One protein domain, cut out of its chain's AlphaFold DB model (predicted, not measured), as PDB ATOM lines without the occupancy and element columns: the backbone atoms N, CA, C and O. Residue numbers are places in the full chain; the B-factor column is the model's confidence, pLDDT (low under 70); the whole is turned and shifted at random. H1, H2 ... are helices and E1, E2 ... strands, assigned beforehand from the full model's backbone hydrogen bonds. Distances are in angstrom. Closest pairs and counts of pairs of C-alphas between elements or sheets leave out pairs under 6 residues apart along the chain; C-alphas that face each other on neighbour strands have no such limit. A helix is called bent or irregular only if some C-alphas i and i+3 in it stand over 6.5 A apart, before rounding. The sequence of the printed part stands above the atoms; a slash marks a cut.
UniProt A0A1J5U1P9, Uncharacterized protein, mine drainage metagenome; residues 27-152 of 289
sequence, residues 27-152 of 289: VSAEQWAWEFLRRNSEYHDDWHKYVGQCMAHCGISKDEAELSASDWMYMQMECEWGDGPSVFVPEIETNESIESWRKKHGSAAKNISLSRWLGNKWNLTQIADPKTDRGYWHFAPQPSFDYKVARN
ATOM      1  N   VAL A  27     178.423 248.718 182.800       89.00
ATOM      2  CA  VAL A  27     178.617 249.519 181.581       89.00
ATOM      3  C   VAL A  27     180.094 249.680 181.274       89.00
ATOM      4  O   VAL A  27     180.844 250.208 182.104       89.00
ATOM      5  N   SER A  28     180.489 249.312 180.058       91.38
ATOM      6  CA  SER A  28     181.853 249.519 179.581       91.38
ATOM      7  C   SER A  28     182.167 251.007 179.377       91.38
ATOM      8  O   SER A  28     181.276 251.860 179.295       91.38
ATOM      9  N   ALA A  29     183.447 251.362 179.283       91.31
ATOM     10  CA  ALA A  29     183.809 252.755 179.038       91.31
ATOM     11  C   ALA A  29     183.341 253.241 177.651       91.31
ATOM     12  O   ALA A  29     182.988 254.411 177.518       91.31
ATOM     13  N   GLU A  30     183.281 252.354 176.654       92.06
ATOM     14  CA  GLU A  30     182.733 252.609 175.316       92.06
ATOM     15  C   GLU A  30     181.250 252.952 175.376       92.06
ATOM     16  O   GLU A  30     180.806 253.901 174.733       92.06
ATOM     17  N   GLN A  31     180.475 252.223 176.180       92.94
ATOM     18  CA  GLN A  31     179.055 252.505 176.327       92.94
ATOM     19  C   GLN A  31     178.822 253.845 177.043       92.94
ATOM     20  O   GLN A  31     177.972 254.624 176.615       92.94
ATOM     21  N   TRP A  32     179.628 254.195 178.056       94.56
ATOM     22  CA  TRP A  32     179.600 255.555 178.616       94.56
ATOM     23  C   TRP A  32     179.994 256.614 177.591       94.56
ATOM     24  O   TRP A  32     179.338 257.651 177.501       94.56
ATOM     25  N   ALA A  33     181.057 256.369 176.825       94.62
ATOM     26  CA  ALA A  33     181.514 257.281 175.789       94.62
ATOM     27  C   ALA A  33     180.430 257.531 174.734       94.62
ATOM     28  O   ALA A  33     180.221 258.675 174.338       94.62
ATOM     29  N   TRP A  34     179.700 256.481 174.354       95.50
ATOM     30  CA  TRP A  34     178.592 256.552 173.410       95.50
ATOM     31  C   TRP A  34     177.456 257.423 173.931       95.50
ATOM     32  O   TRP A  34     176.979 258.300 173.218       95.50
ATOM     33  N   GLU A  35     177.058 257.236 175.190       95.38
ATOM     34  CA  GLU A  35     175.985 258.031 175.790       95.38
ATOM     35  C   GLU A  35     176.320 259.532 175.825       95.38
ATOM     36  O   GLU A  35     175.426 260.361 175.648       95.38
ATOM     37  N   PHE A  36     177.590 259.910 176.002       96.19
ATOM     38  CA  PHE A  36     178.000 261.313 175.884       96.19
ATOM     39  C   PHE A  36     178.064 261.784 174.426       96.19
ATOM     40  O   PHE A  36     177.536 262.851 174.117       96.19
ATOM     41  N   LEU A  37     178.669 261.001 173.529       95.81
ATOM     42  CA  LEU A  37     178.809 261.356 172.114       95.81
ATOM     43  C   LEU A  37     177.450 261.563 171.438       95.81
ATOM     44  O   LEU A  37     177.239 262.579 170.788       95.81
ATOM     45  N   ARG A  38     176.490 260.659 171.653       95.19
ATOM     46  CA  ARG A  38     175.160 260.745 171.031       95.19
ATOM     47  C   ARG A  38     174.302 261.911 171.537       95.19
ATOM     48  O   ARG A  38     173.165 262.050 171.109       95.19
ATOM     49  N   ARG A  39     174.801 262.730 172.469       95.00
ATOM     50  CA  ARG A  39     174.179 263.990 172.929       95.00
ATOM     51  C   ARG A  39     174.895 265.233 172.393       95.00
ATOM     52  O   ARG A  39     174.495 266.348 172.718       95.00
ATOM     53  N   ASN A  40     175.961 265.054 171.617       96.00
ATOM     54  CA  ASN A  40     176.696 266.136 170.981       96.00
ATOM     55  C   ASN A  40     175.911 266.644 169.761       96.00
ATOM     56  O   ASN A  40     175.606 265.863 168.867       96.00
ATOM     57  N   SER A  41     175.594 267.939 169.708       94.81
ATOM     58  CA  SER A  41     174.819 268.512 168.599       94.81
ATOM     59  C   SER A  41     175.570 268.472 167.266       94.81
ATOM     60  O   SER A  41     174.969 268.179 166.244       94.81
ATOM     61  N   GLU A  42     176.886 268.684 167.273       95.81
ATOM     62  CA  GLU A  42     177.707 268.602 166.059       95.81
ATOM     63  C   GLU A  42     177.757 267.161 165.519       95.81
ATOM     64  O   GLU A  42     177.774 266.953 164.308       95.81
ATOM     65  N   TYR A  43     177.713 266.151 166.399       95.62
ATOM     66  CA  TYR A  43     177.566 264.753 165.977       95.62
ATOM     67  C   TYR A  43     176.233 264.506 165.261       95.62
ATOM     68  O   TYR A  43     176.192 263.774 164.276       95.62
ATOM     69  N   HIS A  44     175.146 265.119 165.742       94.19
ATOM     70  CA  HIS A  44     173.829 265.013 165.105       94.19
ATOM     71  C   HIS A  44     173.818 265.689 163.742       94.19
ATOM     72  O   HIS A  44     173.327 265.100 162.785       94.19
ATOM     73  N   ASP A  45     174.410 266.877 163.628       94.69
ATOM     74  CA  ASP A  45     174.531 267.583 162.351       94.69
ATOM     75  C   ASP A  45     175.307 266.742 161.324       94.69
ATOM     76  O   ASP A  45     174.885 266.595 160.173       94.69
ATOM     77  N   ASP A  46     176.416 266.131 161.748       95.56
ATOM     78  CA  ASP A  46     177.196 265.209 160.920       95.56
ATOM     79  C   ASP A  46     176.395 263.954 160.533       95.56
ATOM     80  O   ASP A  46     176.483 263.499 159.389       95.56
ATOM     81  N   TRP A  47     175.599 263.401 161.454       94.38
ATOM     82  CA  TRP A  47     174.720 262.262 161.184       94.38
ATOM     83  C   TRP A  47     173.635 262.606 160.164       94.38
ATOM     84  O   TRP A  47     173.497 261.905 159.163       94.38
ATOM     85  N   HIS A  48     172.915 263.714 160.337       92.94
ATOM     86  CA  HIS A  48     171.900 264.144 159.374       92.94
ATOM     87  C   HIS A  48     172.511 264.464 158.009       92.94
ATOM     88  O   HIS A  48     171.933 264.130 156.975       92.94
ATOM     89  N   LYS A  49     173.717 265.048 157.977       93.69
ATOM     90  CA  LYS A  49     174.468 265.240 156.731       93.69
ATOM     91  C   LYS A  49     174.765 263.905 156.046       93.69
ATOM     92  O   LYS A  49     174.594 263.806 154.832       93.69
ATOM     93  N   TYR A  50     175.208 262.899 156.799       94.06
ATOM     94  CA  TYR A  50     175.447 261.555 156.277       94.06
ATOM     95  C   TYR A  50     174.174 260.942 155.685       94.06
ATOM     96  O   TYR A  50     174.174 260.547 154.519       94.06
ATOM     97  N   VAL A  51     173.085 260.932 156.457       92.12
ATOM     98  CA  VAL A  51     171.784 260.390 156.044       92.12
ATOM     99  C   VAL A  51     171.279 261.095 154.787       92.12
ATOM    100  O   VAL A  51     170.969 260.429 153.805       92.12
ATOM    101  N   GLY A  52     171.297 262.430 154.751       92.12
ATOM    102  CA  GLY A  52     170.864 263.199 153.583       92.12
ATOM    103  C   GLY A  52     171.666 262.882 152.315       92.12
ATOM    104  O   GLY A  52     171.086 262.760 151.235       92.12
ATOM    105  N   GLN A  53     172.985 262.684 152.427       93.06
ATOM    106  CA  GLN A  53     173.811 262.272 151.285       93.06
ATOM    107  C   GLN A  53     173.520 260.836 150.843       93.06
ATOM    108  O   GLN A  53     173.486 260.564 149.645       93.06
ATOM    109  N   CYS A  54     173.267 259.934 151.788       91.75
ATOM    110  CA  CYS A  54     172.872 258.564 151.491       91.75
ATOM    111  C   CYS A  54     171.512 258.475 150.795       91.75
ATOM    112  O   CYS A  54     171.377 257.771 149.796       91.75
ATOM    113  N   MET A  55     170.521 259.232 151.266       91.62
ATOM    114  CA  MET A  55     169.198 259.298 150.644       91.62
ATOM    115  C   MET A  55     169.279 259.858 149.224       91.62
ATOM    116  O   MET A  55     168.719 259.264 148.303       91.62
ATOM    117  N   ALA A  56     170.041 260.940 149.024       91.38
ATOM    118  CA  ALA A  56     170.280 261.506 147.699       91.38
ATOM    119  C   ALA A  56     170.974 260.504 146.759       91.38
ATOM    120  O   ALA A  56     170.572 260.375 145.604       91.38
ATOM    121  N   HIS A  57     171.973 259.768 147.259       90.69
ATOM    122  CA  HIS A  57     172.671 258.731 146.499       90.69
ATOM    123  C   HIS A  57     171.738 257.577 146.095       90.69
ATOM    124  O   HIS A  57     171.757 257.145 144.946       90.69
ATOM    125  N   CYS A  58     170.873 257.129 147.008       89.38
ATOM    126  CA  CYS A  58     169.919 256.043 146.763       89.38
ATOM    127  C   CYS A  58     168.660 256.488 145.991       89.38
ATOM    128  O   CYS A  58     167.772 255.672 145.749       89.38
ATOM    129  N   GLY A  59     168.531 257.775 145.643       91.56
ATOM    130  CA  GLY A  59     167.329 258.318 145.001       91.56
ATOM    131  C   GLY A  59     166.072 258.259 145.879       91.56
ATOM    132  O   GLY A  59     164.957 258.215 145.358       91.56
ATOM    133  N   ILE A  60     166.232 258.236 147.205       90.50
ATOM    134  CA  ILE A  60     165.124 258.187 148.161       90.50
ATOM    135  C   ILE A  60     164.637 259.614 148.418       90.50
ATOM    136  O   ILE A  60     165.378 260.447 148.930       90.50
ATOM    137  N   SER A  61     163.375 259.887 148.085       89.38
ATOM    138  CA  SER A  61     162.747 261.207 148.252       89.38
ATOM    139  C   SER A  61     161.881 261.344 149.509       89.38
ATOM    140  O   SER A  61     161.193 262.351 149.650       89.38
ATOM    141  N   LYS A  62     161.820 260.307 150.351       86.38
ATOM    142  CA  LYS A  62     161.045 260.315 151.602       86.38
ATOM    143  C   LYS A  62     161.713 261.216 152.638       86.38
ATOM    144  O   LYS A  62     162.911 261.455 152.532       86.38
ATOM    145  N   ASP A  63     160.977 261.640 153.658       89.00
ATOM    146  CA  ASP A  63     161.592 262.231 154.852       89.00
ATOM    147  C   ASP A  63     162.226 261.137 155.735       89.00
ATOM    148  O   ASP A  63     161.771 259.991 155.738       89.00
ATOM    149  N   GLU A  64     163.266 261.476 156.515       82.50
ATOM    150  CA  GLU A  64     163.957 260.533 157.425       82.50
ATOM    151  C   GLU A  64     162.961 259.806 158.349       82.50
ATOM    152  O   GLU A  64     163.062 258.596 158.565       82.50
ATOM    153  N   ALA A  65     161.961 260.537 158.850       83.88
ATOM    154  CA  ALA A  65     160.926 260.031 159.747       83.88
ATOM    155  C   ALA A  65     159.973 259.009 159.094       83.88
ATOM    156  O   ALA A  65     159.295 258.263 159.802       83.88
ATOM    157  N   GLU A  66     159.916 258.954 157.763       87.38
ATOM    158  CA  GLU A  66     159.046 258.047 157.002       87.38
ATOM    159  C   GLU A  66     159.764 256.772 156.539       87.38
ATOM    160  O   GLU A  66     159.149 255.877 155.946       87.38
ATOM    161  N   LEU A  67     161.076 256.681 156.772       85.56
ATOM    162  CA  LEU A  67     161.862 255.523 156.379       85.56
ATOM    163  C   LEU A  67     161.471 254.304 157.216       85.56
ATOM    164  O   LEU A  67     161.558 254.290 158.446       85.56
ATOM    165  N   SER A  68     161.074 253.235 156.530       88.88
ATOM    166  CA  SER A  68     160.885 251.935 157.167       88.88
ATOM    167  C   SER A  68     162.227 251.345 157.612       88.88
ATOM    168  O   SER A  68     163.288 251.707 157.104       88.88
ATOM    169  N   ALA A  69     162.200 250.363 158.519       84.25
ATOM    170  CA  ALA A  69     163.415 249.648 158.919       84.25
ATOM    171  C   ALA A  69     164.130 248.995 157.716       84.25
ATOM    172  O   ALA A  69     165.357 248.925 157.683       84.25
ATOM    173  N   SER A  70     163.372 248.552 156.705       83.69
ATOM    174  CA  SER A  70     163.930 248.029 155.456       83.69
ATOM    175  C   SER A  70     164.543 249.113 154.571       83.69
ATOM    176  O   SER A  70     165.580 248.847 153.974       83.69
ATOM    177  N   ASP A  71     163.958 250.316 154.510       87.69
ATOM    178  CA  ASP A  71     164.556 251.444 153.777       87.69
ATOM    179  C   ASP A  71     165.905 251.828 154.405       87.69
ATOM    180  O   ASP A  71     166.895 251.994 153.698       87.69
ATOM    181  N   TRP A  72     165.965 251.879 155.742       86.62
ATOM    182  CA  TRP A  72     167.205 252.103 156.491       86.62
ATOM    183  C   TRP A  72     168.262 251.039 156.214       86.62
ATOM    184  O   TRP A  72     169.412 251.373 155.935       86.62
ATOM    185  N   MET A  73     167.876 249.763 156.265       83.94
ATOM    186  CA  MET A  73     168.793 248.657 156.002       83.94
ATOM    187  C   MET A  73     169.327 248.699 154.564       83.94
ATOM    188  O   MET A  73     170.525 248.534 154.359       83.94
ATOM    189  N   TYR A  74     168.458 248.962 153.583       86.88
ATOM    190  CA  TYR A  74     168.853 249.106 152.182       86.88
ATOM    191  C   TYR A  74     169.827 250.273 151.990       86.88
ATOM    192  O   TYR A  74     170.908 250.087 151.438       86.88
ATOM    193  N   MET A  75     169.489 251.450 152.524       89.69
ATOM    194  CA  MET A  75     170.336 252.638 152.444       89.69
ATOM    195  C   MET A  75     171.709 252.403 153.083       89.69
ATOM    196  O   MET A  75     172.731 252.773 152.510       89.69
ATOM    197  N   GLN A  76     171.748 251.767 154.258       85.25
ATOM    198  CA  GLN A  76     173.003 251.448 154.929       85.25
ATOM    199  C   GLN A  76     173.851 250.479 154.096       85.25
ATOM    200  O   GLN A  76     175.049 250.700 153.945       85.25
ATOM    201  N   MET A  77     173.239 249.440 153.519       86.50
ATOM    202  CA  MET A  77     173.947 248.487 152.665       86.50
ATOM    203  C   MET A  77     174.541 249.150 151.417       86.50
ATOM    204  O   MET A  77     175.728 248.967 151.155       86.50
ATOM    205  N   GLU A  78     173.760 249.944 150.684       87.50
ATOM    206  CA  GLU A  78     174.233 250.637 149.474       87.50
ATOM    207  C   GLU A  78     175.330 251.662 149.797       87.50
ATOM    208  O   GLU A  78     176.358 251.715 149.123       87.50
ATOM    209  N   CYS A  79     175.173 252.431 150.878       87.88
ATOM    210  CA  CYS A  79     176.164 253.429 151.277       87.88
ATOM    211  C   CYS A  79     177.475 252.841 151.814       87.88
ATOM    212  O   CYS A  79     178.524 253.474 151.680       87.88
ATOM    213  N   GLU A  80     177.431 251.683 152.475       84.25
ATOM    214  CA  GLU A  80     178.623 251.074 153.073       84.25
ATOM    215  C   GLU A  80     179.365 250.137 152.115       84.25
ATOM    216  O   GLU A  80     180.595 250.082 152.159       84.25
ATOM    217  N   TRP A  81     178.639 249.399 151.270       83.50
ATOM    218  CA  TRP A  81     179.199 248.321 150.448       83.50
ATOM    219  C   TRP A  81     179.180 248.619 148.944       83.50
ATOM    220  O   TRP A  81     179.853 247.915 148.190       83.50
ATOM    221  N   GLY A  82     178.427 249.631 148.510       85.50
ATOM    222  CA  GLY A  82     178.363 250.088 147.124       85.50
ATOM    223  C   GLY A  82     179.273 251.284 146.832       85.50
ATOM    224  O   GLY A  82     180.206 251.592 147.576       85.50
ATOM    225  N   ASP A  83     178.961 251.999 145.749       85.31
ATOM    226  CA  ASP A  83     179.606 253.264 145.356       85.31
ATOM    227  C   ASP A  83     179.043 254.459 146.147       85.31
ATOM    228  O   ASP A  83     178.790 255.532 145.594       85.31
ATOM    229  N   GLY A  84     178.822 254.254 147.450       87.38
ATOM    230  CA  GLY A  84     178.207 255.219 148.350       87.38
ATOM    231  C   GLY A  84     178.930 256.570 148.411       87.38
ATOM    232  O   GLY A  84     180.020 256.755 147.859       87.38
ATOM    233  N   PRO A  85     178.345 257.557 149.112       90.38
ATOM    234  CA  PRO A  85     178.949 258.872 149.242       90.38
ATOM    235  C   PRO A  85     180.351 258.764 149.851       90.38
ATOM    236  O   PRO A  85     180.569 258.093 150.863       90.38
ATOM    237  N   SER A  86     181.293 259.471 149.237       91.12
ATOM    238  CA  SER A  86     182.715 259.394 149.549       91.12
ATOM    239  C   SER A  86     183.346 260.769 149.682       91.12
ATOM    240  O   SER A  86     182.961 261.724 149.009       91.12
ATOM    241  N   VAL A  87     184.368 260.845 150.528       89.62
ATOM    242  CA  VAL A  87     185.227 262.014 150.690       89.62
ATOM    243  C   VAL A  87     186.570 261.727 150.027       89.62
ATOM    244  O   VAL A  87     187.230 260.722 150.314       89.62
ATOM    245  N   PHE A  88     186.972 262.630 149.140       87.62
ATOM    246  CA  PHE A  88     188.283 262.619 148.505       87.62
ATOM    247  C   PHE A  88     189.269 263.380 149.389       87.62
ATOM    248  O   PHE A  88     188.989 264.495 149.824       87.62
ATOM    249  N   VAL A  89     190.409 262.757 149.688       86.31
ATOM    250  CA  VAL A  89     191.490 263.372 150.466       86.31
ATOM    251  C   VAL A  89     192.777 263.294 149.644       86.31
ATOM    252  O   VAL A  89     193.267 262.179 149.427       86.31
ATOM    253  N   PRO A  90     193.336 264.430 149.175       85.81
ATOM    254  CA  PRO A  90     192.825 265.815 149.277       85.81
ATOM    255  C   PRO A  90     191.488 266.061 148.549       85.81
ATOM    256  O   PRO A  90     191.125 265.280 147.675       85.81
ATOM    257  N   GLU A  91     190.770 267.138 148.886       87.38
ATOM    258  CA  GLU A  91     189.490 267.485 148.240       87.38
ATOM    259  C   GLU A  91     189.670 267.710 146.728       87.38
ATOM    260  O   GLU A  91     190.691 268.242 146.286       87.38
ATOM    261  N   ILE A  92     188.694 267.265 145.931       87.31
ATOM    262  CA  ILE A  92     188.706 267.442 144.477       87.31
ATOM    263  C   ILE A  92     188.248 268.859 144.122       87.31
ATOM    264  O   ILE A  92     187.252 269.354 144.649       87.31
ATOM    265  N   GLU A  93     188.967 269.530 143.226       88.44
ATOM    266  CA  GLU A  93     188.554 270.848 142.741       88.44
ATOM    267  C   GLU A  93     187.267 270.721 141.903       88.44
ATOM    268  O   GLU A  93     187.077 269.732 141.198       88.44
ATOM    269  N   THR A  94     186.382 271.727 141.937       88.19
ATOM    270  CA  THR A  94     185.008 271.665 141.382       88.19
ATOM    271  C   THR A  94     184.917 271.230 139.909       88.19
ATOM    272  O   THR A  94     183.878 270.739 139.484       88.19
ATOM    273  N   ASN A  95     185.996 271.382 139.135       92.44
ATOM    274  CA  ASN A  95     186.058 271.027 137.712       92.44
ATOM    275  C   ASN A  95     187.103 269.942 137.390       92.44
ATOM    276  O   ASN A  95     187.397 269.701 136.219       92.44
ATOM    277  N   GLU A  96     187.707 269.313 138.398       93.12
ATOM    278  CA  GLU A  96     188.698 268.259 138.200       93.12
ATOM    279  C   GLU A  96     188.007 266.891 138.076       93.12
ATOM    280  O   GLU A  96     187.131 266.542 138.864       93.12
ATOM    281  N   SER A  97     188.394 266.088 137.078       93.69
ATOM    282  CA  SER A  97     187.908 264.706 136.981       93.69
ATOM    283  C   SER A  97     188.598 263.816 138.017       93.69
ATOM    284  O   SER A  97     189.768 264.018 138.341       93.69
ATOM    285  N   ILE A  98     187.915 262.767 138.488       89.25
ATOM    286  CA  ILE A  98     188.493 261.807 139.451       89.25
ATOM    287  C   ILE A  98     189.802 261.197 138.918       89.25
ATOM    288  O   ILE A  98     190.739 260.966 139.680       89.25
ATOM    289  N   GLU A  99     189.898 260.956 137.609       92.44
ATOM    290  CA  GLU A  99     191.114 260.439 136.969       92.44
ATOM    291  C   GLU A  99     192.260 261.455 136.982       92.44
ATOM    292  O   GLU A  99     193.392 261.086 137.303       92.44
ATOM    293  N   SER A 100     191.973 262.731 136.691       92.75
ATOM    294  CA  SER A 100     192.955 263.819 136.799       92.75
ATOM    295  C   SER A 100     193.454 263.957 138.234       92.75
ATOM    296  O   SER A 100     194.662 263.948 138.469       92.75
ATOM    297  N   TRP A 101     192.530 263.964 139.193       92.00
ATOM    298  CA  TRP A 101     192.829 264.068 140.617       92.00
ATOM    299  C   TRP A 101     193.692 262.898 141.112       92.00
ATOM    300  O   TRP A 101     194.727 263.100 141.752       92.00
ATOM    301  N   ARG A 102     193.347 261.655 140.737       90.62
ATOM    302  CA  ARG A 102     194.163 260.464 141.043       90.62
ATOM    303  C   ARG A 102     195.558 260.565 140.435       90.62
ATOM    304  O   ARG A 102     196.536 260.216 141.092       90.62
ATOM    305  N   LYS A 103     195.673 261.062 139.201       92.38
ATOM    306  CA  LYS A 103     196.967 261.259 138.533       92.38
ATOM    307  C   LYS A 103     197.811 262.340 139.219       92.38
ATOM    308  O   LYS A 103     199.020 262.165 139.328       92.38
ATOM    309  N   LYS A 104     197.184 263.421 139.697       89.25
ATOM    310  CA  LYS A 104     197.820 264.543 140.410       89.25
ATOM    311  C   LYS A 104     198.354 264.130 141.784       89.25
ATOM    312  O   LYS A 104     199.467 264.507 142.135       89.25
ATOM    313  N   HIS A 105     197.589 263.344 142.544       85.31
ATOM    314  CA  HIS A 105     197.927 262.984 143.928       85.31
ATOM    315  C   HIS A 105     198.554 261.588 144.093       85.31
ATOM    316  O   HIS A 105     199.082 261.274 145.162       85.31
ATOM    317  N   GLY A 106     198.546 260.749 143.053       89.19
ATOM    318  CA  GLY A 106     199.192 259.437 143.060       89.19
ATOM    319  C   GLY A 106     198.708 258.552 144.211       89.19
ATOM    320  O   GLY A 106     197.510 258.380 144.415       89.19
ATOM    321  N   SER A 107     199.639 258.001 144.993       78.62
ATOM    322  CA  SER A 107     199.330 257.151 146.155       78.62
ATOM    323  C   SER A 107     198.738 257.905 147.352       78.62
ATOM    324  O   SER A 107     198.191 257.271 148.255       78.62
ATOM    325  N   ALA A 108     198.826 259.240 147.381       75.06
ATOM    326  CA  ALA A 108     198.199 260.052 148.423       75.06
ATOM    327  C   ALA A 108     196.683 260.197 148.215       75.06
ATOM    328  O   ALA A 108     195.972 260.508 149.167       75.06
ATOM    329  N   ALA A 109     196.199 259.945 146.994       81.19
ATOM    330  CA  ALA A 109     194.793 259.993 146.627       81.19
ATOM    331  C   ALA A 109     193.999 258.910 147.376       81.19
ATOM    332  O   ALA A 109     194.045 257.729 147.021       81.19
ATOM    333  N   LYS A 110     193.243 259.302 148.404       83.44
ATOM    334  CA  LYS A 110     192.341 258.395 149.122       83.44
ATOM    335  C   LYS A 110     190.890 258.749 148.834       83.44
ATOM    336  O   LYS A 110     190.472 259.885 149.032       83.44
ATOM    337  N   ASN A 111     190.132 257.755 148.388       88.25
ATOM    338  CA  ASN A 111     188.677 257.783 148.417       88.25
ATOM    339  C   ASN A 111     188.255 257.021 149.682       88.25
ATOM    340  O   ASN A 111     188.547 255.832 149.815       88.25
ATOM    341  N   ILE A 112     187.663 257.733 150.638       88.25
ATOM    342  CA  ILE A 112     187.199 257.179 151.911       88.25
ATOM    343  C   ILE A 112     185.684 257.330 151.931       88.25
ATOM    344  O   ILE A 112     185.193 258.431 151.688       88.25
ATOM    345  N   SER A 113     184.943 256.268 152.253       92.56
ATOM    346  CA  SER A 113     183.491 256.389 152.411       92.56
ATOM    347  C   SER A 113     183.158 257.468 153.445       92.56
ATOM    348  O   SER A 113     183.836 257.604 154.471       92.56
ATOM    349  N   LEU A 114     182.112 258.249 153.188       92.94
ATOM    350  CA  LEU A 114     181.697 259.349 154.056       92.94
ATOM    351  C   LEU A 114     181.419 258.862 155.479       92.94
ATOM    352  O   LEU A 114     181.842 259.503 156.440       92.94
ATOM    353  N   SER A 115     180.775 257.698 155.605       93.38
ATOM    354  CA  SER A 115     180.505 257.050 156.890       93.38
ATOM    355  C   SER A 115     181.783 256.845 157.706       93.38
ATOM    356  O   SER A 115     181.837 257.188 158.888       93.38
ATOM    357  N   ARG A 116     182.855 256.358 157.067       91.12
ATOM    358  CA  ARG A 116     184.155 256.141 157.713       91.12
ATOM    359  C   ARG A 116     184.889 257.447 157.991       91.12
ATOM    360  O   ARG A 116     185.515 257.580 159.038       91.12
ATOM    361  N   TRP A 117     184.826 258.412 157.074       91.81
ATOM    362  CA  TRP A 117     185.434 259.729 157.271       91.81
ATOM    363  C   TRP A 117     184.832 260.441 158.493       91.81
ATOM    364  O   TRP A 117     185.571 260.878 159.378       91.81
ATOM    365  N   LEU A 118     183.500 260.463 158.599       92.25
ATOM    366  CA  LEU A 118     182.791 260.992 159.765       92.25
ATOM    367  C   LEU A 118     183.023 260.140 161.014       92.25
ATOM    368  O   LEU A 118     183.274 260.684 162.086       92.25
ATOM    369  N   GLY A 119     183.008 258.812 160.889       91.38
ATOM    370  CA  GLY A 119     183.348 257.908 161.987       91.38
ATOM    371  C   GLY A 119     184.696 258.271 162.614       91.38
ATOM    372  O   GLY A 119     184.774 258.510 163.820       91.38
ATOM    373  N   ASN A 120     185.733 258.444 161.790       88.81
ATOM    374  CA  ASN A 120     187.075 258.805 162.243       88.81
ATOM    375  C   ASN A 120     187.106 260.129 163.026       88.81
ATOM    376  O   ASN A 120     187.757 260.193 164.072       88.81
ATOM    377  N   LYS A 121     186.372 261.164 162.583       89.94
ATOM    378  CA  LYS A 121     186.240 262.446 163.312       89.94
ATOM    379  C   LYS A 121     185.807 262.219 164.771       89.94
ATOM    380  O   LYS A 121     186.361 262.808 165.714       89.94
ATOM    381  N   TRP A 122     184.882 261.283 164.972       93.31
ATOM    382  CA  TRP A 122     184.278 260.952 166.262       93.31
ATOM    383  C   TRP A 122     184.926 259.767 166.991       93.31
ATOM    384  O   TRP A 122     184.470 259.387 168.071       93.31
ATOM    385  N   ASN A 123     186.046 259.251 166.474       91.06
ATOM    386  CA  ASN A 123     186.740 258.063 166.981       91.06
ATOM    387  C   ASN A 123     185.879 256.784 166.943       91.06
ATOM    388  O   ASN A 123     185.989 255.931 167.820       91.06
ATOM    389  N   LEU A 124     185.026 256.675 165.929       91.44
ATOM    390  CA  LEU A 124     184.251 255.492 165.571       91.44
ATOM    391  C   LEU A 124     184.833 254.866 164.293       91.44
ATOM    392  O   LEU A 124     185.479 255.545 163.498       91.44
ATOM    393  N   THR A 125     184.576 253.584 164.047       89.69
ATOM    394  CA  THR A 125     184.900 252.942 162.759       89.69
ATOM    395  C   THR A 125     184.063 253.481 161.609       89.69
ATOM    396  O   THR A 125     184.532 253.556 160.474       89.69
ATOM    397  N   GLN A 126     182.832 253.861 161.926       91.50
ATOM    398  CA  GLN A 126     181.835 254.431 161.036       91.50
ATOM    399  C   GLN A 126     180.856 255.260 161.869       91.50
ATOM    400  O   GLN A 126     180.717 255.028 163.073       91.50
ATOM    401  N   ILE A 127     180.208 256.245 161.254       93.94
ATOM    402  CA  ILE A 127     179.174 257.021 161.940       93.94
ATOM    403  C   ILE A 127     177.962 256.125 162.249       93.94
ATOM    404  O   ILE A 127     177.661 255.197 161.499       93.94
ATOM    405  N   ALA A 128     177.299 256.366 163.378       93.12
ATOM    406  CA  ALA A 128     176.213 255.539 163.886       93.12
ATOM    407  C   ALA A 128     175.012 256.412 164.254       93.12
ATOM    408  O   ALA A 128     175.168 257.575 164.621       93.12
ATOM    409  N   ASP A 129     173.816 255.838 164.190       92.69
ATOM    410  CA  ASP A 129     172.597 256.566 164.528       92.69
ATOM    411  C   ASP A 129     172.605 256.971 166.017       92.69
ATOM    412  O   ASP A 129     172.639 256.091 166.883       92.69
ATOM    413  N   PRO A 130     172.542 258.271 166.373       93.06
ATOM    414  CA  PRO A 130     172.489 258.699 167.770       93.06
ATOM    415  C   PRO A 130     171.256 258.177 168.536       93.06
ATOM    416  O   PRO A 130     171.258 258.172 169.775       93.06
ATOM    417  N   LYS A 131     170.211 257.720 167.829       90.31
ATOM    418  CA  LYS A 131     168.998 257.119 168.404       90.31
ATOM    419  C   LYS A 131     169.214 255.675 168.862       90.31
ATOM    420  O   LYS A 131     168.469 255.210 169.723       90.31
ATOM    421  N   THR A 132     170.234 254.968 168.363       89.38
ATOM    422  CA  THR A 132     170.512 253.597 168.807       89.38
ATOM    423  C   THR A 132     171.304 253.557 170.114       89.38
ATOM    424  O   THR A 132     172.313 254.239 170.296       89.38
ATOM    425  N   ASP A 133     170.919 252.659 171.020       85.56
ATOM    426  CA  ASP A 133     171.704 252.350 172.224       85.56
ATOM    427  C   ASP A 133     172.960 251.511 171.904       85.56
ATOM    428  O   ASP A 133     173.768 251.231 172.788       85.56
ATOM    429  N   ARG A 134     173.157 251.113 170.639       84.62
ATOM    430  CA  ARG A 134     174.257 250.247 170.183       84.62
ATOM    431  C   ARG A 134     175.353 250.972 169.395       84.62
ATOM    432  O   ARG A 134     176.211 250.312 168.821       84.62
ATOM    433  N   GLY A 135     175.408 252.301 169.382       74.31
ATOM    434  CA  GLY A 135     176.507 252.975 168.675       74.31
ATOM    435  C   GLY A 135     177.892 252.702 169.282       74.31
ATOM    436  O   GLY A 135     178.902 252.791 168.589       74.31
ATOM    437  N   TYR A 136     177.956 252.263 170.547       81.81
ATOM    438  CA  TYR A 136     179.217 251.917 171.210       81.81
ATOM    439  C   TYR A 136     179.985 250.765 170.548       81.81
ATOM    440  O   TYR A 136     181.201 250.695 170.698       81.81
ATOM    441  N   TRP A 137     179.317 249.891 169.786       82.12
ATOM    442  CA  TRP A 137     179.975 248.818 169.025       82.12
ATOM    443  C   TRP A 137     180.909 249.361 167.933       82.12
ATOM    444  O   TRP A 137     181.813 248.658 167.487       82.12
ATOM    445  N   HIS A 138     180.722 250.621 167.534       83.94
ATOM    446  CA  HIS A 138     181.562 251.299 166.552       83.94
ATOM    447  C   HIS A 138     182.780 251.982 167.172       83.94
ATOM    448  O   HIS A 138     183.671 252.399 166.433       83.94
ATOM    449  N   PHE A 139     182.901 252.027 168.505       85.12
ATOM    450  CA  PHE A 139     184.204 252.208 169.146       85.12
ATOM    451  C   PHE A 139     184.995 250.908 169.005       85.12
ATOM    452  O   PHE A 139     185.262 250.214 169.983       85.12
ATOM    453  N   ALA A 140     185.357 250.530 167.778       67.31
ATOM    454  CA  ALA A 140     186.353 249.487 167.657       67.31
ATOM    455  C   ALA A 140     187.662 250.041 168.235       67.31
ATOM    456  O   ALA A 140     187.958 251.232 168.048       67.31
ATOM    457  N   PRO A 141     188.493 249.197 168.873       58.47
ATOM    458  CA  PRO A 141     189.913 249.488 168.857       58.47
ATOM    459  C   PRO A 141     190.226 249.741 167.387       58.47
ATOM    460  O   PRO A 141     189.915 248.878 166.562       58.47
ATOM    461  N   GLN A 142     190.707 250.948 167.048       49.09
ATOM    462  CA  GLN A 142     191.250 251.214 165.716       49.09
ATOM    463  C   GLN A 142     192.035 249.951 165.389       49.09
ATOM    464  O   GLN A 142     192.923 249.641 166.196       49.09
ATOM    465  N   PRO A 143     191.654 249.146 164.363       42.09
ATOM    466  CA  PRO A 143     192.489 248.025 163.989       42.09
ATOM    467  C   PRO A 143     193.841 248.678 163.882       42.09
ATOM    468  O   PRO A 143     193.951 249.698 163.189       42.09
ATOM    469  N   SER A 144     194.795 248.234 164.707       40.72
ATOM    470  CA  SER A 144     196.155 248.682 164.547       40.72
ATOM    471  C   SER A 144     196.379 248.400 163.081       40.72
ATOM    472  O   SER A 144     196.386 247.242 162.663       40.72
ATOM    473  N   PHE A 145     196.384 249.447 162.253       35.16
ATOM    474  CA  PHE A 145     197.012 249.326 160.971       35.16
ATOM    475  C   PHE A 145     198.375 248.855 161.422       35.16
ATOM    476  O   PHE A 145     199.075 249.606 162.104       35.16
ATOM    477  N   ASP A 146     198.648 247.571 161.197       32.56
ATOM    478  CA  ASP A 146     199.954 246.963 161.312       32.56
ATOM    479  C   ASP A 146     200.813 247.693 160.270       32.56
ATOM    480  O   ASP A 146     201.291 247.136 159.286       32.56
ATOM    481  N   TYR A 147     201.067 248.981 160.492       35.50
ATOM    482  CA  TYR A 147     202.417 249.452 160.493       35.50
ATOM    483  C   TYR A 147     203.099 248.519 161.475       35.50
ATOM    484  O   TYR A 147     203.052 248.711 162.688       35.50
ATOM    485  N   LYS A 148     203.648 247.431 160.932       29.72
ATOM    486  CA  LYS A 148     204.723 246.698 161.564       29.72
ATOM    487  C   LYS A 148     205.781 247.751 161.865       29.72
ATOM    488  O   LYS A 148     206.639 248.028 161.035       29.72
ATOM    489  N   VAL A 149     205.679 248.392 163.023       35.62
ATOM    490  CA  VAL A 149     206.809 249.060 163.633       35.62
ATOM    491  C   VAL A 149     207.702 247.888 163.979       35.62
ATOM    492  O   VAL A 149     207.404 247.116 164.892       35.62
ATOM    493  N   ALA A 150     208.688 247.650 163.117       29.41
ATOM    494  CA  ALA A 150     209.647 246.587 163.299       29.41
ATOM    495  C   ALA A 150     210.223 246.740 164.709       29.41
ATOM    496  O   ALA A 150     210.884 247.724 165.036       29.41
ATOM    497  N   ARG A 151     209.895 245.777 165.572       35.97
ATOM    498  CA  ARG A 151     210.536 245.632 166.869       35.97
ATOM    499  C   ARG A 151     211.993 245.308 166.552       35.97
ATOM    500  O   ARG A 151     212.273 244.237 166.021       35.97
ATOM    501  N   ASN A 152     212.865 246.254 166.881       37.47
ATOM    502  CA  ASN A 152     214.322 246.234 166.741       37.47
ATOM    503  C   ASN A 152     214.855 246.671 165.365       37.47
ATOM    504  O   ASN A 152     215.137 245.855 164.491       37.47
TER     505      ASN A 152
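This is residues 27 to 152 of the 289 residues of an uncharacterized protein of mine drainage metagenome (UniProt A0A1J5U1P9). The longest helix, H2, has H3 across the end where H2 finishes and H1 near the end where it starts, with H6 packed on H1; the short helix H5 sits in the middle of the whole. From the region of H3 and H5 a two-strand ribbon, E1 and E2, leads away to a small head made by H4, and at the end of the printed part residues 144 to 152 stick out as a tail. The printed part has 126 residues, with six named helices and two named strands in the order H1, H2, H3, E1, H4, E2, H5, H6; the strands form an antiparallel sheet of order E1 - E2, and the class is mostly helix. The whole is only just loose, close to compact, with a radius of gyration of the C-alphas of 16.9 A and spans of 49 by 42 by 24 A.

H1, residues 29 to 37, touches H6, residues 135 to 138, and their closest C-alphas are those of Gln 31 and Tyr 136, 5.2 A apart. H1 is close to H2, residues 41 to 57, but not clearly touching it: the closest C-alphas, those of Leu 37 and Tyr 43, are 7.1 A apart, and the lines are about perpendicular at 82 degrees. H2 touches H3, residues 69 to 81, with its residues 54 to 57 alone, and H3 does so with residues 75 to 79 alone; the closest C-alphas are those of Cys 54 and Cys 79, 6.1 A apart, and the lines are about perpendicular at 85 degrees. E1, residues 86 to 89, and E2, residues 110 to 113, are antiparallel neighbours at 152 degrees between their directions. Across this pair, N 87 and O 112 are 2.8 A apart and N 110 and O 89 are 3.1 A apart, both within hydrogen-bond range. Between these strands in the chain comes H4, residues 98 to 108, which touches no helix; its closest C-alpha to E1 is that of Ala 108, 7.8 A from that of Val 89. H5, residues 114 to 121, follows E2 directly, and its Leu 114 has its C-alpha 4.6 A from that of Ser 86 in E1. H5 and H2 only just touch, with 3 pairs of C-alphas within 8 A, made by residues 46 to 50 of H2 alone; the closest are those of Tyr 50 and Ser 115, 6.8 A apart, and the lines stand at a shallow tilt of 16 degrees, opposite ways. H5 and H6 are apart, but only just, at 8.2 A. In H1, H2, H3 and H5 every O i to N i+4 pair is within hydrogen-bond range, in H4 5 of 7 are, and H6 is too short for such a pair.

H1 begins with C-alpha 29 at (183.809, 252.755, 179.038) and measures 12.1 A from first to last C-alpha. H2 measures 24.3 A and H3 18.0 A. E1 and E2 measure 9.7 A each. H4 measures 13.3 A and is irregular: C-alphas 104 and 107 are 9.5 A apart. H5 measures 10.8 A, and H6 measures 5.7 A and ends with C-alpha 138 at (181.562, 251.299, 166.552).

The C-alphas farthest apart are those of Glu 66 and Asn 152, 57.4 A. Without residues 144 to 152, which stand free, the body has 117 residues and spans 48 by 34 by 24 A. The printed part has no cut. The links from H2 to H3 and from H5 to H6 are long, with 11 and 13 residues. The mean pLDDT of the printed part is 84.6, and residues 140 to 152 are under 70.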